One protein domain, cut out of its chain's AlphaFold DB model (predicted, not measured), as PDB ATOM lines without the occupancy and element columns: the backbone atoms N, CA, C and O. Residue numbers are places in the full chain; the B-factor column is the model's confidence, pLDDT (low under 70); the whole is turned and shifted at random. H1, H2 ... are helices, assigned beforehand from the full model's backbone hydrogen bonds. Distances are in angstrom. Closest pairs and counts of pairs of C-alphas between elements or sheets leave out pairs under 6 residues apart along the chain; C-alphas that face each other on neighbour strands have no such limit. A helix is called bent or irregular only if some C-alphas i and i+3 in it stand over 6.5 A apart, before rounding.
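AT A GLANCE: This is residues 20 to 169 of the 170 residues of the protein "Domain of uncharacterized function (DUF3526)" of Alcaligenes xylosoxydans xylosoxydans (UniProt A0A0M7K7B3). The model is a long, thin rod: the bent helix H1 and the long helix H3 run side by side in opposite ways, meeting at two places, and H7 carries the length on past the end of H1, with residues 154 to 169 sticking out free. H2 and H6 are grouped where H1 ends and H7 starts, H4 sits at the far end of the rod, and the stretch of residues 123 to 134 runs back along H3 on the side away from H1. The printed part has 150 residues with seven named helices, H1 to H7 in chain order, and no named strand; its class is all helix. It is extended, with a radius of gyration of the C-alphas of 25.6 A and spans of 97 by 27 by 17 A.

HOW THE PARTS SIT: H1, residues 20 to 57, was assigned as one helix by its hydrogen bonds, but is bent: C-alphas 29 and 32 are 6.7 A apart. Its arms H1a, residues 20 to 29, and H1b, residues 32 to 57, stand at a steep tilt of 35.2 degrees, only just past shallow. H2, residues 60 to 72, forms a helical hairpin with H1b, whose closest C-alphas are those of Gly 56 and Ala 63, 4.8 A apart. H3, residues 76 to 104, touches H1a at a shallow tilt of 25 degrees, opposite ways, the closest C-alphas being those of Gly 20 and Val 102, 4.6 A apart. H3 and H1b only just touch, with 3 pairs of C-alphas within 8 A, the closest being Trp 42 and Arg 80 at 7.2 A. H4, residues 106 to 114, is irregular, with C-alphas 107 and 110 9.1 A apart; it is near H3. H5, residues 119 to 122, only just touches H3, with 3 such pairs, the closest being Asp 100 and Leu 121 at 7.5 A. H6, residues 135 to 141, touches H2, with the C-alphas of Ala 70 and Ala 138 closest at 5.3 A. H7, residues 143 to 167, touches H2, closest at Ala 63 and Ser 145, 4.5 A between C-alphas. H1b, H2 and H7 make an up-and-down bundle, each running against the one before it. Every O i to N i+4 pair is within hydrogen-bond range in H1a, H2, H3, H6 and H7, against 19 of 22 in H1b and 0 of 5 in H4, which has 2 of 6 O i to N i+3 pairs within range; H5 is too short for an i+4 pair.

IN THESE COORDINATES: H1a begins at C-alpha 20, (136.499, 120.140, 63.771), and H1b is 38.4 A long. H3 is 41.6 A long and ends at C-alpha 104, (141.048, 112.632, 63.548). H7, 36.3 A long, ends at C-alpha 167, (130.615, 163.814, 133.661).

THE WHOLE: The two C-alphas farthest apart, those of His 110 and Ala 169, are 98.0 A apart. The link from H5 to H6, 12 residues, is long, and the other links are tight. The printed part has no cut, its mean pLDDT is 94.5, and no printed residue is under 70.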
ATOM      1  N   GLY A  20     135.574 119.863  62.674       90.06
ATOM      2  CA  GLY A  20     136.499 120.140  63.771       90.06
ATOM      3  C   GLY A  20     137.145 121.518  63.643       90.06
ATOM      4  O   GLY A  20     137.169 122.282  64.611       90.06
ATOM      5  N   LEU A  21     137.613 121.874  62.442       89.62
ATOM      6  CA  LEU A  21     138.133 123.217  62.166       89.62
ATOM      7  C   LEU A  21     137.054 124.291  62.338       89.62
ATOM      8  O   LEU A  21     137.320 125.350  62.908       89.62
ATOM      9  N   ALA A  22     135.844 124.010  61.867       86.69
ATOM     10  CA  ALA A  22     134.721 124.924  61.966       86.69
ATOM     11  C   ALA A  22     134.372 125.217  63.441       86.69
ATOM     12  O   ALA A  22     134.253 126.382  63.821       86.69
ATOM     13  N   LEU A  23     134.295 124.180  64.288       87.38
ATOM     14  CA  LEU A  23     134.084 124.314  65.735       87.38
ATOM     15  C   LEU A  23     135.202 125.101  66.417       87.38
ATOM     16  O   LEU A  23     134.922 125.983  67.225       87.38
ATOM     17  N   LYS A  24     136.463 124.824  66.064       91.12
ATOM     18  CA  LYS A  24     137.612 125.552  66.611       91.12
ATOM     19  C   LYS A  24     137.486 127.057  66.380       91.12
ATOM     20  O   LYS A  24     137.749 127.853  67.279       91.12
ATOM     21  N   LEU A  25     137.119 127.445  65.160       88.62
ATOM     22  CA  LEU A  25     136.971 128.847  64.782       88.62
ATOM     23  C   LEU A  25     135.772 129.500  65.481       88.62
ATOM     24  O   LEU A  25     135.904 130.627  65.955       88.62
ATOM     25  N   ASP A  26     134.642 128.796  65.591       85.94
ATOM     26  CA  ASP A  26     133.455 129.268  66.320       85.94
ATOM     27  C   ASP A  26     133.783 129.529  67.802       85.94
ATOM     28  O   ASP A  26     133.563 130.638  68.305       85.94
ATOM     29  N   ASP A  27     134.428 128.564  68.466       89.81
ATOM     30  CA  ASP A  27     134.863 128.677  69.861       89.81
ATOM     31  C   ASP A  27     135.804 129.873  70.060       89.81
ATOM     32  O   ASP A  27     135.539 130.748  70.888       89.81
ATOM     33  N   GLN A  28     136.871 129.967  69.260       90.12
ATOM     34  CA  GLN A  28     137.875 131.026  69.399       90.12
ATOM     35  C   GLN A  28     137.321 132.417  69.072       90.12
ATOM     36  O   GLN A  28     137.682 133.396  69.732       90.12
ATOM     37  N   SER A  29     136.406 132.520  68.104       87.44
ATOM     38  CA  SER A  29     135.735 133.787  67.788       87.44
ATOM     39  C   SER A  29     134.850 134.278  68.941       87.44
ATOM     40  O   SER A  29     134.715 135.486  69.162       87.44
ATOM     41  N   SER A  30     134.310 133.351  69.736       87.31
ATOM     42  CA  SER A  30     133.421 133.652  70.857       87.31
ATOM     43  C   SER A  30     134.158 134.160  72.099       87.31
ATOM     44  O   SER A  30     133.549 134.836  72.929       87.31
ATOM     45  N   TYR A  31     135.463 133.902  72.242       91.88
ATOM     46  CA  TYR A  31     136.236 134.262  73.442       91.88
ATOM     47  C   TYR A  31     136.244 135.766  73.719       91.88
ATOM     48  O   TYR A  31     135.902 136.199  74.818       91.88
ATOM     49  N   ALA A  32     136.546 136.582  72.707       91.12
ATOM     50  CA  ALA A  32     136.569 138.037  72.864       91.12
ATOM     51  C   ALA A  32     135.168 138.621  73.121       91.12
ATOM     52  O   ALA A  32     135.018 139.604  73.851       91.12
ATOM     53  N   VAL A  33     134.133 138.011  72.533       91.19
ATOM     54  CA  VAL A  33     132.732 138.396  72.755       91.19
ATOM     55  C   VAL A  33     132.338 138.102  74.201       91.19
ATOM     56  O   VAL A  33     131.803 138.981  74.880       91.19
ATOM     57  N   TYR A  34     132.665 136.905  74.690       93.56
ATOM     58  CA  TYR A  34     132.465 136.518  76.080       93.56
ATOM     59  C   TYR A  34     133.161 137.501  77.027       93.56
ATOM     60  O   TYR A  34     132.491 138.116  77.857       93.56
ATOM     61  N   ASP A  35     134.469 137.720  76.850       95.00
ATOM     62  CA  ASP A  35     135.282 138.577  77.723       95.00
ATOM     63  C   ASP A  35     134.727 140.002  77.796       95.00
ATOM     64  O   ASP A  35     134.642 140.598  78.871       95.00
ATOM     65  N   ARG A  36     134.268 140.540  76.663       94.56
ATOM     66  CA  ARG A  36     133.662 141.870  76.602       94.56
ATOM     67  C   ARG A  36     132.335 141.943  77.354       94.56
ATOM     68  O   ARG A  36     132.119 142.876  78.127       94.56
ATOM     69  N   HIS A  37     131.415 141.021  77.080       95.75
ATOM     70  CA  HIS A  37     130.058 141.100  77.621       95.75
ATOM     71  C   HIS A  37     130.000 140.716  79.095       95.75
ATOM     72  O   HIS A  37     129.392 141.444  79.884       95.75
ATOM     73  N   PHE A  38     130.664 139.625  79.477       95.62
ATOM     74  CA  PHE A  38     130.759 139.231  80.877       95.62
ATOM     75  C   PHE A  38     131.637 140.193  81.666       95.62
ATOM     76  O   PHE A  38     131.235 140.588  82.754       95.62
ATOM     77  N   GLY A  39     132.741 140.687  81.094       96.19
ATOM     78  CA  GLY A  39     133.548 141.739  81.716       96.19
ATOM     79  C   GLY A  39     132.718 142.977  82.061       96.19
ATOM     80  O   GLY A  39     132.680 143.393  83.216       96.19
ATOM     81  N   HIS A  40     131.952 143.505  81.101       97.56
ATOM     82  CA  HIS A  40     131.084 144.662  81.341       97.56
ATOM     83  C   HIS A  40     129.970 144.385  82.368       97.56
ATOM     84  O   HIS A  40     129.610 145.264  83.165       97.56
ATOM     85  N   LEU A  41     129.391 143.180  82.349       96.75
ATOM     86  CA  LEU A  41     128.393 142.758  83.332       96.75
ATOM     87  C   LEU A  41     128.996 142.718  84.741       96.75
ATOM     88  O   LEU A  41     128.437 143.312  85.662       96.75
ATOM     89  N   TRP A  42     130.158 142.087  84.893       96.69
ATOM     90  CA  TRP A  42     130.870 141.997  86.164       96.69
ATOM     91  C   TRP A  42     131.273 143.370  86.690       96.69
ATOM     92  O   TRP A  42     131.024 143.659  87.857       96.69
ATOM     93  N   ASP A  43     131.778 144.258  85.834       96.62
ATOM     94  CA  ASP A  43     132.097 145.636  86.225       96.62
ATOM     95  C   ASP A  43     130.848 146.393  86.709       96.62
ATOM     96  O   ASP A  43     130.919 147.273  87.567       96.62
ATOM     97  N   THR A  44     129.674 146.074  86.154       97.25
ATOM     98  CA  THR A  44     128.402 146.662  86.591       97.25
ATOM     99  C   THR A  44     127.996 146.154  87.968       97.25
ATOM    100  O   THR A  44     127.620 146.964  88.816       97.25
ATOM    101  N   TRP A  45     128.101 144.851  88.217       95.88
ATOM    102  CA  TRP A  45     127.818 144.265  89.527       95.88
ATOM    103  C   TRP A  45     128.788 144.753  90.603       95.88
ATOM    104  O   TRP A  45     128.354 145.096  91.698       95.88
ATOM    105  N   GLU A  46     130.068 144.906  90.273       93.88
ATOM    106  CA  GLU A  46     131.072 145.453  91.186       93.88
ATOM    107  C   GLU A  46     130.758 146.909  91.571       93.88
ATOM    108  O   GLU A  46     130.773 147.266  92.750       93.88
ATOM    109  N   ARG A  47     130.346 147.746  90.605       94.81
ATOM    110  CA  ARG A  47     129.853 149.107  90.893       94.81
ATOM    111  C   ARG A  47     128.599 149.102  91.767       94.81
ATOM    112  O   ARG A  47     128.488 149.922  92.675       94.81
ATOM    113  N   GLN A  48     127.647 148.206  91.501       95.19
ATOM    114  CA  GLN A  48     126.421 148.093  92.298       95.19
ATOM    115  C   GLN A  48     126.724 147.669  93.736       95.19
ATOM    116  O   GLN A  48     126.167 148.252  94.666       95.19
ATOM    117  N   GLN A  49     127.631 146.712  93.923       92.69
ATOM    118  CA  GLN A  49     128.087 146.292  95.241       92.69
ATOM    119  C   GLN A  49     128.762 147.450  95.980       92.69
ATOM    120  O   GLN A  49     128.378 147.735  97.110       92.69
ATOM    121  N   ALA A  50     129.663 148.197  95.336       91.75
ATOM    122  CA  ALA A  50     130.307 149.357  95.957       91.75
ATOM    123  C   ALA A  50     129.292 150.422  96.420       91.75
ATOM    124  O   ALA A  50     129.432 150.996  97.502       91.75
ATOM    125  N   VAL A  51     128.232 150.668  95.637       94.62
ATOM    126  CA  VAL A  51     127.139 151.570  96.037       94.62
ATOM    127  C   VAL A  51     126.385 151.020  97.250       94.62
ATOM    128  O   VAL A  51     126.129 151.769  98.192       94.62
ATOM    129  N   GLN A  52     126.059 149.727  97.279       92.12
ATOM    130  CA  GLN A  52     125.373 149.108  98.421       92.12
ATOM    131  C   GLN A  52     126.234 149.136  99.689       92.12
ATOM    132  O   GLN A  52     125.753 149.486 100.766       92.12
ATOM    133  N   GLU A  53     127.522 148.831  99.561       93.06
ATOM    134  CA  GLU A  53     128.482 148.860 100.662       93.06
ATOM    135  C   GLU A  53     128.737 150.280 101.177       93.06
ATOM    136  O   GLU A  53     129.007 150.456 102.364       93.06
ATOM    137  N   SER A  54     128.572 151.310 100.336       95.00
ATOM    138  CA  SER A  54     128.695 152.715 100.749       95.00
ATOM    139  C   SER A  54     127.706 153.117 101.851       95.00
ATOM    140  O   SER A  54     128.023 153.971 102.682       95.00
ATOM    141  N   ALA A  55     126.557 152.438 101.954       95.81
ATOM    142  CA  ALA A  55     125.626 152.615 103.067       95.81
ATOM    143  C   ALA A  55     126.241 152.229 104.432       95.81
ATOM    144  O   ALA A  55     125.703 152.602 105.477       95.81
ATOM    145  N   GLY A  56     127.400 151.556 104.442       95.75
ATOM    146  CA  GLY A  56     128.220 151.287 105.621       95.75
ATOM    147  C   GLY A  56     128.661 152.534 106.394       95.75
ATOM    148  O   GLY A  56     128.869 152.440 107.602       95.75
ATOM    149  N   TRP A  57     128.714 153.707 105.753       95.81
ATOM    150  CA  TRP A  57     128.949 154.984 106.444       95.81
ATOM    151  C   TRP A  57     127.845 155.338 107.448       95.81
ATOM    152  O   TRP A  57     128.124 155.944 108.479       95.81
ATOM    153  N   LEU A  58     126.600 154.964 107.147       95.31
ATOM    154  CA  LEU A  58     125.441 155.211 108.007       95.31
ATOM    155  C   LEU A  58     125.121 154.000 108.888       95.31
ATOM    156  O   LEU A  58     124.677 154.153 110.022       95.31
ATOM    157  N   MET A  59     125.348 152.794 108.366       95.38
ATOM    158  CA  MET A  59     125.055 151.528 109.032       95.38
ATOM    159  C   MET A  59     126.317 150.656 109.095       95.38
ATOM    160  O   MET A  59     126.504 149.803 108.222       95.38
ATOM    161  N   PRO A  60     127.155 150.791 110.143       94.25
ATOM    162  CA  PRO A  60     128.429 150.071 110.258       94.25
ATOM    163  C   PRO A  60     128.321 148.546 110.105       94.25
ATOM    164  O   PRO A  60     129.263 147.899 109.651       94.25
ATOM    165  N   LEU A  61     127.157 147.962 110.415       95.38
ATOM    166  CA  LEU A  61     126.875 146.540 110.203       95.38
ATOM    167  C   LEU A  61     127.074 146.099 108.740       95.38
ATOM    168  O   LEU A  61     127.517 144.978 108.501       95.38
ATOM    169  N   LEU A  62     126.784 146.960 107.758       95.94
ATOM    170  CA  LEU A  62     127.006 146.646 106.342       95.94
ATOM    171  C   LEU A  62     128.497 146.554 106.005       95.94
ATOM    172  O   LEU A  62     128.896 145.646 105.281       95.94
ATOM    173  N   ALA A  63     129.328 147.419 106.594       96.81
ATOM    174  CA  ALA A  63     130.778 147.344 106.435       96.81
ATOM    175  C   ALA A  63     131.356 146.071 107.081       96.81
ATOM    176  O   ALA A  63     132.214 145.420 106.491       96.81
ATOM    177  N   VAL A  64     130.840 145.652 108.246       97.31
ATOM    178  CA  VAL A  64     131.216 144.360 108.859       97.31
ATOM    179  C   VAL A  64     130.841 143.188 107.950       97.31
ATOM    180  O   VAL A  64     131.649 142.282 107.756       97.31
ATOM    181  N   ARG A  65     129.631 143.195 107.375       96.62
ATOM    182  CA  ARG A  65     129.175 142.139 106.457       96.62
ATOM    183  C   ARG A  65     130.057 142.042 105.213       96.62
ATOM    184  O   ARG A  65     130.441 140.932 104.862       96.62
ATOM    185  N   ALA A  66     130.386 143.172 104.592       96.31
ATOM    186  CA  ALA A  66     131.255 143.221 103.418       96.31
ATOM    187  C   ALA A  66     132.665 142.694 103.729       96.31
ATOM    188  O   ALA A  66     133.152 141.798 103.044       96.31
ATOM    189  N   LEU A  67     133.276 143.152 104.830       97.06
ATOM    190  CA  LEU A  67     134.580 142.651 105.278       97.06
ATOM    191  C   LEU A  67     134.553 141.143 105.567       97.06
ATOM    192  O   LEU A  67     135.473 140.425 105.189       97.06
ATOM    193  N   SER A  68     133.499 140.657 106.228       97.31
ATOM    194  CA  SER A  68     133.330 139.234 106.532       97.31
ATOM    195  C   SER A  68     133.217 138.393 105.257       97.31
ATOM    196  O   SER A  68     133.915 137.391 105.126       97.31
ATOM    197  N   ALA A  69     132.404 138.829 104.288       96.62
ATOM    198  CA  ALA A  69     132.247 138.142 103.009       96.62
ATOM    199  C   ALA A  69     133.559 138.101 102.211       96.62
ATOM    200  O   ALA A  69     133.937 137.040 101.713       96.62
ATOM    201  N   ALA A  70     134.290 139.218 102.158       96.44
ATOM    202  CA  ALA A  70     135.598 139.274 101.515       96.44
ATOM    203  C   ALA A  70     136.594 138.311 102.182       96.44
ATOM    204  O   ALA A  70     137.222 137.505 101.508       96.44
ATOM    205  N   MET A  71     136.701 138.320 103.513       96.81
ATOM    206  CA  MET A  71     137.618 137.427 104.235       96.81
ATOM    207  C   MET A  71     137.223 135.945 104.151       96.81
ATOM    208  O   MET A  71     138.094 135.080 104.215       96.81
ATOM    209  N   ALA A  72     135.929 135.648 104.011       96.62
ATOM    210  CA  ALA A  72     135.418 134.292 103.826       96.62
ATOM    211  C   ALA A  72     135.502 133.800 102.371       96.62
ATOM    212  O   ALA A  72     135.217 132.632 102.111       96.62
ATOM    213  N   GLY A  73     135.863 134.669 101.421       96.50
ATOM    214  CA  GLY A  73     135.896 134.328 100.001       96.50
ATOM    215  C   GLY A  73     134.514 134.146  99.368       96.50
ATOM    216  O   GLY A  73     134.384 133.434  98.375       96.50
ATOM    217  N   THR A  74     133.470 134.732  99.961       96.06
ATOM    218  CA  THR A  74     132.067 134.569  99.533       96.06
ATOM    219  C   THR A  74     131.476 135.825  98.898       96.06
ATOM    220  O   THR A  74     130.280 135.866  98.602       96.06
ATOM    221  N   ASP A  75     132.295 136.854  98.688       95.31
ATOM    222  CA  ASP A  75     131.900 138.068  97.985       95.31
ATOM    223  C   ASP A  75     131.919 137.892  96.454       95.31
ATOM    224  O   ASP A  75     132.362 136.882  95.893       95.31
ATOM    225  N   PHE A  76     131.417 138.906  95.751       95.50
ATOM    226  CA  PHE A  76     131.391 138.890  94.294       95.50
ATOM    227  C   PHE A  76     132.791 138.925  93.668       95.50
ATOM    228  O   PHE A  76     132.999 138.344  92.604       95.50
ATOM    229  N   ALA A  77     133.762 139.576  94.312       95.69
ATOM    230  CA  ALA A  77     135.116 139.664  93.786       95.69
ATOM    231  C   ALA A  77     135.763 138.271  93.683       95.69
ATOM    232  O   ALA A  77     136.310 137.932  92.634       95.69
ATOM    233  N   HIS A  78     135.641 137.437  94.723       97.38
ATOM    234  CA  HIS A  78     136.106 136.047  94.676       97.38
ATOM    235  C   HIS A  78     135.316 135.215  93.658       97.38
ATOM    236  O   HIS A  78     135.895 134.378  92.965       97.38
ATOM    237  N   HIS A  79     134.006 135.455  93.521       96.31
ATOM    238  CA  HIS A  79     133.202 134.798  92.488       96.31
ATOM    239  C   HIS A  79     133.704 135.125  91.071       96.31
ATOM    240  O   HIS A  79     133.855 134.220  90.247       96.31
ATOM    241  N   ARG A  80     133.993 136.400  90.781       96.69
ATOM    242  CA  ARG A  80     134.554 136.849  89.497       96.69
ATOM    243  C   ARG A  80     135.919 136.213  89.223       96.69
ATOM    244  O   ARG A  80     136.149 135.750  88.107       96.69
ATOM    245  N   ASP A  81     136.801 136.165  90.219       97.69
ATOM    246  CA  ASP A  81     138.124 135.536  90.102       97.69
ATOM    247  C   ASP A  81     138.000 134.045  89.735       97.69
ATOM    248  O   ASP A  81     138.491 133.605  88.690       97.69
ATOM    249  N   PHE A  82     137.207 133.298  90.509       97.75
ATOM    250  CA  PHE A  82     136.957 131.878  90.272       97.75
ATOM    251  C   PHE A  82     136.348 131.606  88.894       97.75
ATOM    252  O   PHE A  82     136.794 130.712  88.177       97.75
ATOM    253  N   THR A  83     135.317 132.362  88.515       96.81
ATOM    254  CA  THR A  83     134.633 132.170  87.227       96.81
ATOM    255  C   THR A  83     135.536 132.505  86.047       96.81
ATOM    256  O   THR A  83     135.497 131.797  85.043       96.81
ATOM    257  N   THR A  84     136.413 133.501  86.186       96.94
ATOM    258  CA  THR A  84     137.438 133.811  85.182       96.94
ATOM    259  C   THR A  84     138.440 132.661  85.045       96.94
ATOM    260  O   THR A  84     138.749 132.243  83.929       96.94
ATOM    261  N   ALA A  85     138.906 132.088  86.160       98.12
ATOM    262  CA  ALA A  85     139.795 130.925  86.142       98.12
ATOM    263  C   ALA A  85     139.117 129.679  85.532       98.12
ATOM    264  O   ALA A  85     139.730 128.940  84.760       98.12
ATOM    265  N   ALA A  86     137.836 129.458  85.837       97.88
ATOM    266  CA  ALA A  86     137.049 128.365  85.270       97.88
ATOM    267  C   ALA A  86     136.817 128.543  83.759       97.88
ATOM    268  O   ALA A  86     136.903 127.574  83.005       97.88
ATOM    269  N   GLU A  87     136.582 129.773  83.299       97.69
ATOM    270  CA  GLU A  87     136.468 130.094  81.875       97.69
ATOM    271  C   GLU A  87     137.779 129.809  81.132       97.69
ATOM    272  O   GLU A  87     137.763 129.190  80.070       97.69
ATOM    273  N   GLN A  88     138.931 130.159  81.710       97.25
ATOM    274  CA  GLN A  88     140.233 129.816  81.127       97.25
ATOM    275  C   GLN A  88     140.421 128.297  81.000       97.25
ATOM    276  O   GLN A  88     140.836 127.812  79.948       97.25
ATOM    277  N   GLN A  89     140.048 127.528  82.029       97.94
ATOM    278  CA  GLN A  89     140.061 126.063  81.964       97.94
ATOM    279  C   GLN A  89     139.122 125.531  80.870       97.94
ATOM    280  O   GLN A  89     139.482 124.596  80.153       97.94
ATOM    281  N   ARG A  90     137.929 126.119  80.713       97.44
ATOM    282  CA  ARG A  90     136.974 125.743  79.661       97.44
ATOM    283  C   ARG A  90     137.589 125.918  78.271       97.44
ATOM    284  O   ARG A  90     137.468 125.007  77.455       97.44
ATOM    285  N   ARG A  91     138.290 127.030  78.023       97.56
ATOM    286  CA  ARG A  91     138.992 127.285  76.749       97.56
ATOM    287  C   ARG A  91     140.078 126.251  76.476       97.56
ATOM    288  O   ARG A  91     140.122 125.703  75.385       97.56
ATOM    289  N   VAL A  92     140.871 125.886  77.487       97.50
ATOM    290  CA  VAL A  92     141.873 124.809  77.360       97.50
ATOM    291  C   VAL A  92     141.225 123.485  76.940       97.50
ATOM    292  O   VAL A  92     141.732 122.810  76.046       97.50
ATOM    293  N   ILE A  93     140.095 123.113  77.551       97.38
ATOM    294  CA  ILE A  93     139.354 121.900  77.171       97.38
ATOM    295  C   ILE A  93     138.876 121.997  75.718       97.38
ATOM    296  O   ILE A  93     139.072 121.055  74.951       97.38
ATOM    297  N   GLN A  94     138.279 123.127  75.334       96.56
ATOM    298  CA  GLN A  94     137.792 123.355  73.972       96.56
ATOM    299  C   GLN A  94     138.905 123.290  72.930       96.56
ATOM    300  O   GLN A  94     138.728 122.633  71.909       96.56
ATOM    301  N   ASP A  95     140.061 123.896  73.197       96.19
ATOM    302  CA  ASP A  95     141.211 123.856  72.295       96.19
ATOM    303  C   ASP A  95     141.755 122.426  72.139       96.19
ATOM    304  O   ASP A  95     142.070 122.004  71.025       96.19
ATOM    305  N   ILE A  96     141.826 121.648  73.231       97.00
ATOM    306  CA  ILE A  96     142.247 120.236  73.194       97.00
ATOM    307  C   ILE A  96     141.280 119.399  72.349       97.00
ATOM    308  O   ILE A  96     141.727 118.645  71.484       97.00
ATOM    309  N   VAL A  97     139.972 119.532  72.592       95.62
ATOM    310  CA  VAL A  97     138.932 118.771  71.881       95.62
ATOM    311  C   VAL A  97     138.870 119.180  70.411       95.62
ATOM    312  O   VAL A  97     138.858 118.321  69.534       95.62
ATOM    313  N   SER A  98     138.906 120.478  70.124       94.94
ATOM    314  CA  SER A  98     138.895 121.001  68.757       94.94
ATOM    315  C   SER A  98     140.114 120.536  67.963       94.94
ATOM    316  O   SER A  98     139.983 120.116  66.816       94.94
ATOM    317  N   ALA A  99     141.306 120.549  68.570       95.81
ATOM    318  CA  ALA A  99     142.515 120.033  67.930       95.81
ATOM    319  C   ALA A  99     142.426 118.527  67.629       95.81
ATOM    320  O   ALA A  99     142.931 118.078  66.602       95.81
ATOM    321  N   ASP A 100     141.783 117.753  68.504       96.50
ATOM    322  CA  ASP A 100     141.574 116.321  68.303       96.50
ATOM    323  C   ASP A 100     140.597 116.023  67.158       96.50
ATOM    324  O   ASP A 100     140.883 115.169  66.319       96.50
ATOM    325  N   LEU A 101     139.497 116.777  67.068       94.69
ATOM    326  CA  LEU A 101     138.539 116.665  65.966       94.69
ATOM    327  C   LEU A 101     139.179 117.017  64.619       94.69
ATOM    328  O   LEU A 101     138.997 116.286  63.652       94.69
ATOM    329  N   VAL A 102     139.986 118.078  64.563       94.44
ATOM    330  CA  VAL A 102     140.718 118.452  63.340       94.44
ATOM    331  C   VAL A 102     141.681 117.339  62.912       94.44
ATOM    332  O   VAL A 102     141.804 117.039  61.728       94.44
ATOM    333  N   ALA A 103     142.380 116.717  63.865       95.19
ATOM    334  CA  ALA A 103     143.378 115.694  63.564       95.19
ATOM    335  C   ALA A 103     142.766 114.343  63.151       95.19
ATOM    336  O   ALA A 103     143.368 113.626  62.350       95.19
ATOM    337  N   HIS A 104     141.597 113.984  63.690       94.56
ATOM    338  CA  HIS A 104     141.048 112.632  63.548       94.56
ATOM    339  C   HIS A 104     139.658 112.567  62.919       94.56
ATOM    340  O   HIS A 104     139.398 111.629  62.178       94.56
ATOM    341  N   ALA A 105     138.762 113.514  63.199       92.62
ATOM    342  CA  ALA A 105     137.408 113.497  62.643       92.62
ATOM    343  C   ALA A 105     137.385 114.071  61.222       92.62
ATOM    344  O   ALA A 105     136.821 113.452  60.322       92.62
ATOM    345  N   ASP A 106     138.054 115.204  60.993       91.94
ATOM    346  CA  ASP A 106     138.063 115.884  59.686       91.94
ATOM    347  C   ASP A 106     138.791 115.067  58.598       91.94
ATOM    348  O   ASP A 106     138.554 115.252  57.404       91.94
ATOM    349  N   THR A 107     139.633 114.105  58.989       91.44
ATOM    350  CA  THR A 107     140.302 113.177  58.061       91.44
ATOM    351  C   THR A 107     139.387 112.055  57.556       91.44
ATOM    352  O   THR A 107     139.755 111.348  56.621       91.44
ATOM    353  N   LEU A 108     138.184 111.900  58.126       89.50
ATOM    354  CA  LEU A 108     137.205 110.869  57.750       89.50
ATOM    355  C   LEU A 108     136.208 111.329  56.673       89.50
ATOM    356  O   LEU A 108     135.255 110.608  56.372       89.50
ATOM    357  N   GLU A 109     136.395 112.524  56.102       84.06
ATOM    358  CA  GLU A 109     135.560 113.103  55.042       84.06
ATOM    359  C   GLU A 109     134.053 113.041  55.363       84.06
ATOM    360  O   GLU A 109     133.565 113.772  56.220       84.06
ATOM    361  N   HIS A 110     133.288 112.171  54.698       83.69
ATOM    362  CA  HIS A 110     131.844 112.014  54.903       83.69
ATOM    363  C   HIS A 110     131.473 111.288  56.206       83.69
ATOM    364  O   HIS A 110     130.302 111.263  56.577       83.69
ATOM    365  N   GLN A 111     132.449 110.702  56.903       84.12
ATOM    366  CA  GLN A 111     132.251 109.937  58.133       84.12
ATOM    367  C   GLN A 111     132.759 110.670  59.383       84.12
ATOM    368  O   GLN A 111     132.860 110.055  60.434       84.12
ATOM    369  N   HIS A 112     133.043 111.974  59.329       80.56
ATOM    370  CA  HIS A 112     133.557 112.731  60.484       80.56
ATOM    371  C   HIS A 112     132.692 112.606  61.758       80.56
ATOM    372  O   HIS A 112     133.228 112.584  62.862       80.56
ATOM    373  N   PHE A 113     131.369 112.430  61.633       85.25
ATOM    374  CA  PHE A 113     130.474 112.188  62.776       85.25
ATOM    375  C   PHE A 113     130.551 110.773  63.380       85.25
ATOM    376  O   PHE A 113     129.968 110.541  64.437       85.25
ATOM    377  N   SER A 114     131.234 109.818  62.738       90.31
ATOM    378  CA  SER A 114     131.455 108.476  63.296       90.31
ATOM    379  C   SER A 114     132.667 108.416  64.229       90.31
ATOM    380  O   SER A 114     132.831 107.427  64.949       90.31
ATOM    381  N   TYR A 115     133.496 109.466  64.245       93.25
ATOM    382  CA  TYR A 115     134.663 109.545  65.109       93.25
ATOM    383  C   TYR A 115     134.269 109.472  66.588       93.25
ATOM    384  O   TYR A 115     133.386 110.188  67.062       93.25
ATOM    385  N   GLN A 116     134.979 108.625  67.331       93.75
ATOM    386  CA  GLN A 116     134.876 108.530  68.780       93.75
ATOM    387  C   GLN A 116     136.252 108.765  69.388       93.75
ATOM    388  O   GLN A 116     137.217 108.073  69.061       93.75
ATOM    389  N   ALA A 117     136.326 109.735  70.294       93.94
ATOM    390  CA  ALA A 117     137.566 110.078  70.968       93.94
ATOM    391  C   ALA A 117     138.090 108.912  71.816       93.94
ATOM    392  O   ALA A 117     137.364 108.318  72.618       93.94
ATOM    393  N   ASN A 118     139.386 108.626  71.685       94.81
ATOM    394  CA  ASN A 118     140.064 107.648  72.531       94.81
ATOM    395  C   ASN A 118     140.135 108.153  73.990       94.81
ATOM    396  O   ASN A 118     140.340 109.351  74.204       94.81
ATOM    397  N   PRO A 119     140.062 107.274  75.010       95.94
ATOM    398  CA  PRO A 119     140.331 107.636  76.406       95.94
ATOM    399  C   PRO A 119     141.611 108.460  76.634       95.94
ATOM    400  O   PRO A 119     141.655 109.297  77.537       95.94
ATOM    401  N   SER A 120     142.638 108.271  75.800       95.38
ATOM    402  CA  SER A 120     143.887 109.037  75.846       95.38
ATOM    403  C   SER A 120     143.708 110.538  75.587       95.38
ATOM    404  O   SER A 120     144.487 111.325  76.124       95.38
ATOM    405  N   LEU A 121     142.678 110.960  74.839       96.00
ATOM    406  CA  LEU A 121     142.333 112.376  74.677       96.00
ATOM    407  C   LEU A 121     141.987 112.997  76.028       96.00
ATOM    408  O   LEU A 121     142.532 114.033  76.402       96.00
ATOM    409  N   TRP A 122     141.097 112.347  76.774       95.31
ATOM    410  CA  TRP A 122     140.596 112.861  78.045       95.31
ATOM    411  C   TRP A 122     141.691 112.907  79.111       95.31
ATOM    412  O   TRP A 122     141.705 113.816  79.936       95.31
ATOM    413  N   ALA A 123     142.669 112.002  79.036       96.00
ATOM    414  CA  ALA A 123     143.857 112.035  79.887       96.00
ATOM    415  C   ALA A 123     144.770 113.255  79.634       96.00
ATOM    416  O   ALA A 123     145.588 113.585  80.492       96.00
ATOM    417  N   ARG A 124     144.646 113.939  78.485       96.25
ATOM    418  CA  ARG A 124     145.392 115.176  78.182       96.25
ATOM    419  C   ARG A 124     144.767 116.419  78.809       96.25
ATOM    420  O   ARG A 124     145.440 117.445  78.876       96.25
ATOM    421  N   VAL A 125     143.506 116.357  79.240       96.69
ATOM    422  CA  VAL A 125     142.842 117.493  79.885       96.69
ATOM    423  C   VAL A 125     143.474 117.716  81.262       96.69
ATOM    424  O   VAL A 125     143.402 116.826  82.114       96.69
ATOM    425  N   PRO A 126     144.094 118.882  81.520       96.50
ATOM    426  CA  PRO A 126     144.700 119.138  82.815       96.50
ATOM    427  C   PRO A 126     143.617 119.252  83.899       96.50
ATOM    428  O   PRO A 126     142.545 119.808  83.636       96.50
ATOM    429  N   PRO A 127     143.874 118.770  85.132       96.81
ATOM    430  CA  PRO A 127     142.939 118.946  86.233       96.81
ATOM    431  C   PRO A 127     142.800 120.431  86.573       96.81
ATOM    432  O   PRO A 127     143.798 121.150  86.662       96.81
ATOM    433  N   PHE A 128     141.571 120.877  86.837       97.75
ATOM    434  CA  PHE A 128     141.330 122.243  87.287       97.75
ATOM    435  C   PHE A 128     141.885 122.440  88.703       97.75
ATOM    436  O   PHE A 128     141.389 121.858  89.668       97.75
ATOM    437  N   ARG A 129     142.939 123.250  88.823       97.00
ATOM    438  CA  ARG A 129     143.585 123.589  90.098       97.00
ATOM    439  C   ARG A 129     143.418 125.077  90.375       97.00
ATOM    440  O   ARG A 129     144.295 125.871  90.053       97.00
ATOM    441  N   TYR A 130     142.290 125.439  90.973       97.19
ATOM    442  CA  TYR A 130     142.044 126.812  91.400       97.19
ATOM    443  C   TYR A 130     142.882 127.163  92.635       97.19
ATOM    444  O   TYR A 130     142.882 126.425  93.622       97.19
ATOM    445  N   GLN A 131     143.585 128.294  92.574       95.94
ATOM    446  CA  GLN A 131     144.294 128.874  93.711       95.94
ATOM    447  C   GLN A 131     143.545 130.134  94.144       95.94
ATOM    448  O   GLN A 131     143.602 131.126  93.420       95.94
ATOM    449  N   PRO A 132     142.831 130.111  95.282       94.19
ATOM    450  CA  PRO A 132     142.122 131.293  95.741       94.19
ATOM    451  C   PRO A 132     143.109 132.425  96.072       94.19
ATOM    452  O   PRO A 132     144.218 132.147  96.549       94.19
ATOM    453  N   PRO A 133     142.711 133.694  95.873       96.12
ATOM    454  CA  PRO A 133     143.517 134.839  96.271       96.12
ATOM    455  C   PRO A 133     143.904 134.803  97.756       96.12
ATOM    456  O   PRO A 133     143.178 134.297  98.613       96.12
ATOM    457  N   ALA A 134     145.066 135.373  98.080       96.12
ATOM    458  CA  ALA A 134     145.537 135.457  99.460       96.12
ATOM    459  C   ALA A 134     144.712 136.456 100.293       96.12
ATOM    460  O   ALA A 134     144.125 137.400  99.766       96.12
ATOM    461  N   ALA A 135     144.777 136.339 101.624       95.62
ATOM    462  CA  ALA A 135     144.075 137.242 102.544       95.62
ATOM    463  C   ALA A 135     144.393 138.735 102.316       95.62
ATOM    464  O   ALA A 135     143.528 139.588 102.488       95.62
ATOM    465  N   GLY A 136     145.616 139.067 101.884       97.44
ATOM    466  CA  GLY A 136     145.986 140.445 101.541       97.44
ATOM    467  C   GLY A 136     145.186 141.016 100.365       97.44
ATOM    468  O   GLY A 136     144.849 142.198 100.372       97.44
ATOM    469  N   TRP A 137     144.828 140.176  99.391       97.94
ATOM    470  CA  TRP A 137     143.947 140.565  98.292       97.94
ATOM    471  C   TRP A 137     142.523 140.818  98.801       97.94
ATOM    472  O   TRP A 137     141.963 141.874  98.523       97.94
ATOM    473  N   ALA A 138     141.984 139.927  99.640       96.94
ATOM    474  CA  ALA A 138     140.664 140.109 100.252       96.94
ATOM    475  C   ALA A 138     140.578 141.405 101.083       96.94
ATOM    476  O   ALA A 138     139.610 142.157 100.979       96.94
ATOM    477  N   LEU A 139     141.626 141.724 101.853       96.81
ATOM    478  CA  LEU A 139     141.725 142.988 102.592       96.81
ATOM    479  C   LEU A 139     141.773 144.207 101.665       96.81
ATOM    480  O   LEU A 139     141.196 145.245 101.991       96.81
ATOM    481  N   HIS A 140     142.442 144.095 100.514       96.31
ATOM    482  CA  HIS A 140     142.456 145.160  99.516       96.31
ATOM    483  C   HIS A 140     141.059 145.404  98.935       96.31
ATOM    484  O   HIS A 140     140.637 146.559  98.845       96.31
ATOM    485  N   GLN A 141     140.323 144.336  98.617       95.12
ATOM    486  CA  GLN A 141     138.943 144.437  98.136       95.12
ATOM    487  C   GLN A 141     138.028 145.064  99.198       95.12
ATOM    488  O   GLN A 141     137.259 145.973  98.895       95.12
ATOM    489  N   ALA A 142     138.203 144.703 100.472       95.75
ATOM    490  CA  ALA A 142     137.440 145.254 101.593       95.75
ATOM    491  C   ALA A 142     137.962 146.602 102.140       95.75
ATOM    492  O   ALA A 142     137.540 147.040 103.217       95.75
ATOM    493  N   ARG A 143     138.868 147.303 101.439       95.69
ATOM    494  CA  ARG A 143     139.501 148.542 101.944       95.69
ATOM    495  C   ARG A 143     138.501 149.636 102.317       95.69
ATOM    496  O   ARG A 143     138.712 150.350 103.293       95.69
ATOM    497  N   LEU A 144     137.411 149.765 101.561       94.56
ATOM    498  CA  LEU A 144     136.380 150.764 101.839       94.56
ATOM    499  C   LEU A 144     135.649 150.433 103.146       94.56
ATOM    500  O   LEU A 144     135.481 151.306 103.995       94.56
ATOM    501  N   SER A 145     135.294 149.163 103.343       96.50
ATOM    502  CA  SER A 145     134.682 148.680 104.580       96.50
ATOM    503  C   SER A 145     135.612 148.868 105.779       96.50
ATOM    504  O   SER A 145     135.171 149.328 106.827       96.50
ATOM    505  N   LEU A 146     136.910 148.590 105.625       97.00
ATOM    506  CA  LEU A 146     137.910 148.833 106.670       97.00
ATOM    507  C   LEU A 146     137.986 150.316 107.058       97.00
ATOM    508  O   LEU A 146     137.999 150.632 108.247       97.00
ATOM    509  N   LEU A 147     137.979 151.225 106.078       97.12
ATOM    510  CA  LEU A 147     137.957 152.672 106.327       97.12
ATOM    511  C   LEU A 147     136.693 153.106 107.080       97.12
ATOM    512  O   LEU A 147     136.787 153.874 108.037       97.12
ATOM    513  N   MET A 148     135.522 152.591 106.691       97.69
ATOM    514  CA  MET A 148     134.256 152.870 107.380       97.69
ATOM    515  C   MET A 148     134.282 152.392 108.831       97.69
ATOM    516  O   MET A 148     133.892 153.132 109.730       97.69
ATOM    517  N   LEU A 149     134.769 151.172 109.075       97.81
ATOM    518  CA  LEU A 149     134.864 150.609 110.421       97.81
ATOM    519  C   LEU A 149     135.867 151.373 111.286       97.81
ATOM    520  O   LEU A 149     135.574 151.654 112.447       97.81
ATOM    521  N   ALA A 150     137.010 151.772 110.723       97.94
ATOM    522  CA  ALA A 150     137.982 152.611 111.415       97.94
ATOM    523  C   ALA A 150     137.378 153.975 111.792       97.94
ATOM    524  O   ALA A 150     137.508 154.413 112.934       97.94
ATOM    525  N   ALA A 151     136.661 154.624 110.871       97.25
ATOM    526  CA  ALA A 151     135.982 155.887 111.144       97.25
ATOM    527  C   ALA A 151     134.884 155.735 112.209       97.25
ATOM    528  O   ALA A 151     134.821 156.532 113.145       97.25
ATOM    529  N   ALA A 152     134.057 154.689 112.112       96.81
ATOM    530  CA  ALA A 152     133.017 154.395 113.094       96.81
ATOM    531  C   ALA A 152     133.615 154.139 114.489       96.81
ATOM    532  O   ALA A 152     133.102 154.653 115.485       96.81
ATOM    533  N   LEU A 153     134.730 153.407 114.565       97.12
ATOM    534  CA  LEU A 153     135.456 153.167 115.809       97.12
ATOM    535  C   LEU A 153     135.990 154.472 116.409       97.12
ATOM    536  O   LEU A 153     135.744 154.744 117.582       97.12
ATOM    537  N   LEU A 154     136.665 155.306 115.613       97.69
ATOM    538  CA  LEU A 154     137.196 156.595 116.070       97.69
ATOM    539  C   LEU A 154     136.089 157.529 116.571       97.69
ATOM    540  O   LEU A 154     136.245 158.153 117.620       97.69
ATOM    541  N   LEU A 155     134.955 157.596 115.867       96.62
ATOM    542  CA  LEU A 155     133.792 158.373 116.302       96.62
ATOM    543  C   LEU A 155     133.229 157.847 117.623       96.62
ATOM    544  O   LEU A 155     132.956 158.634 118.528       96.62
ATOM    545  N   SER A 156     133.107 156.527 117.758       95.94
ATOM    546  CA  SER A 156     132.606 155.885 118.978       95.94
ATOM    547  C   SER A 156     133.510 156.185 120.177       95.94
ATOM    548  O   SER A 156     133.023 156.579 121.236       95.94
ATOM    549  N   VAL A 157     134.831 156.093 119.990       97.56
ATOM    550  CA  VAL A 157     135.832 156.454 121.006       97.56
ATOM    551  C   VAL A 157     135.756 157.943 121.352       97.56
ATOM    552  O   VAL A 157     135.743 158.294 122.531       97.56
ATOM    553  N   ALA A 158     135.647 158.831 120.360       97.56
ATOM    554  CA  ALA A 158     135.546 160.270 120.591       97.56
ATOM    555  C   ALA A 158     134.264 160.657 121.351       97.56
ATOM    556  O   ALA A 158     134.307 161.515 122.236       97.56
ATOM    557  N   PHE A 159     133.129 160.024 121.037       96.75
ATOM    558  CA  PHE A 159     131.876 160.236 121.762       96.75
ATOM    559  C   PHE A 159     131.950 159.714 123.194       96.75
ATOM    560  O   PHE A 159     131.556 160.436 124.110       96.75
ATOM    561  N   ALA A 160     132.499 158.514 123.400       96.31
ATOM    562  CA  ALA A 160     132.706 157.959 124.733       96.31
ATOM    563  C   ALA A 160     133.617 158.865 125.579       96.31
ATOM    564  O   ALA A 160     133.264 159.225 126.700       96.31
ATOM    565  N   TRP A 161     134.740 159.316 125.014       97.06
ATOM    566  CA  TRP A 161     135.670 160.218 125.693       97.06
ATOM    567  C   TRP A 161     135.020 161.554 126.070       97.06
ATOM    568  O   TRP A 161     135.126 161.994 127.214       97.06
ATOM    569  N   ARG A 162     134.270 162.177 125.147       96.62
ATOM    570  CA  ARG A 162     133.517 163.410 125.435       96.62
ATOM    571  C   ARG A 162     132.446 163.209 126.503       96.62
ATOM    572  O   ARG A 162     132.238 164.107 127.312       96.62
ATOM    573  N   ALA A 163     131.754 162.072 126.503       95.31
ATOM    574  CA  ALA A 163     130.736 161.774 127.504       95.31
ATOM    575  C   ALA A 163     131.348 161.671 128.908       95.31
ATOM    576  O   ALA A 163     130.846 162.306 129.834       95.31
ATOM    577  N   VAL A 164     132.469 160.955 129.042       95.69
ATOM    578  CA  VAL A 164     133.212 160.837 130.307       95.69
ATOM    579  C   VAL A 164     133.738 162.198 130.766       95.69
ATOM    580  O   VAL A 164     133.496 162.591 131.903       95.69
ATOM    581  N   ALA A 165     134.377 162.963 129.875       93.62
ATOM    582  CA  ALA A 165     134.921 164.281 130.209       93.62
ATOM    583  C   ALA A 165     133.844 165.270 130.699       93.62
ATOM    584  O   ALA A 165     134.100 166.079 131.589       93.62
ATOM    585  N   ARG A 166     132.622 165.194 130.147       91.69
ATOM    586  CA  ARG A 166     131.479 165.997 130.614       91.69
ATOM    587  C   ARG A 166     131.001 165.591 132.006       91.69
ATOM    588  O   ARG A 166     130.600 166.466 132.760       91.69
ATOM    589  N   GLN A 167     131.027 164.300 132.339       88.25
ATOM    590  CA  GLN A 167     130.615 163.814 133.661       88.25
ATOM    591  C   GLN A 167     131.602 164.218 134.757       88.25
ATOM    592  O   GLN A 167     131.174 164.540 135.853       88.25
ATOM    593  N   THR A 168     132.902 164.254 134.463       80.50
ATOM    594  CA  THR A 168     133.928 164.698 135.423       80.50
ATOM    595  C   THR A 168     133.948 166.209 135.674       80.50
ATOM    596  O   THR A 168     134.642 166.656 136.580       80.50
ATOM    597  N   ALA A 169     133.253 167.002 134.853       71.00
ATOM    598  CA  ALA A 169     133.193 168.461 134.976       71.00
ATOM    599  C   ALA A 169     131.964 168.972 135.762       71.00
ATOM    600  O   ALA A 169     131.866 170.178 135.988       71.00
TER     601      ALA A 169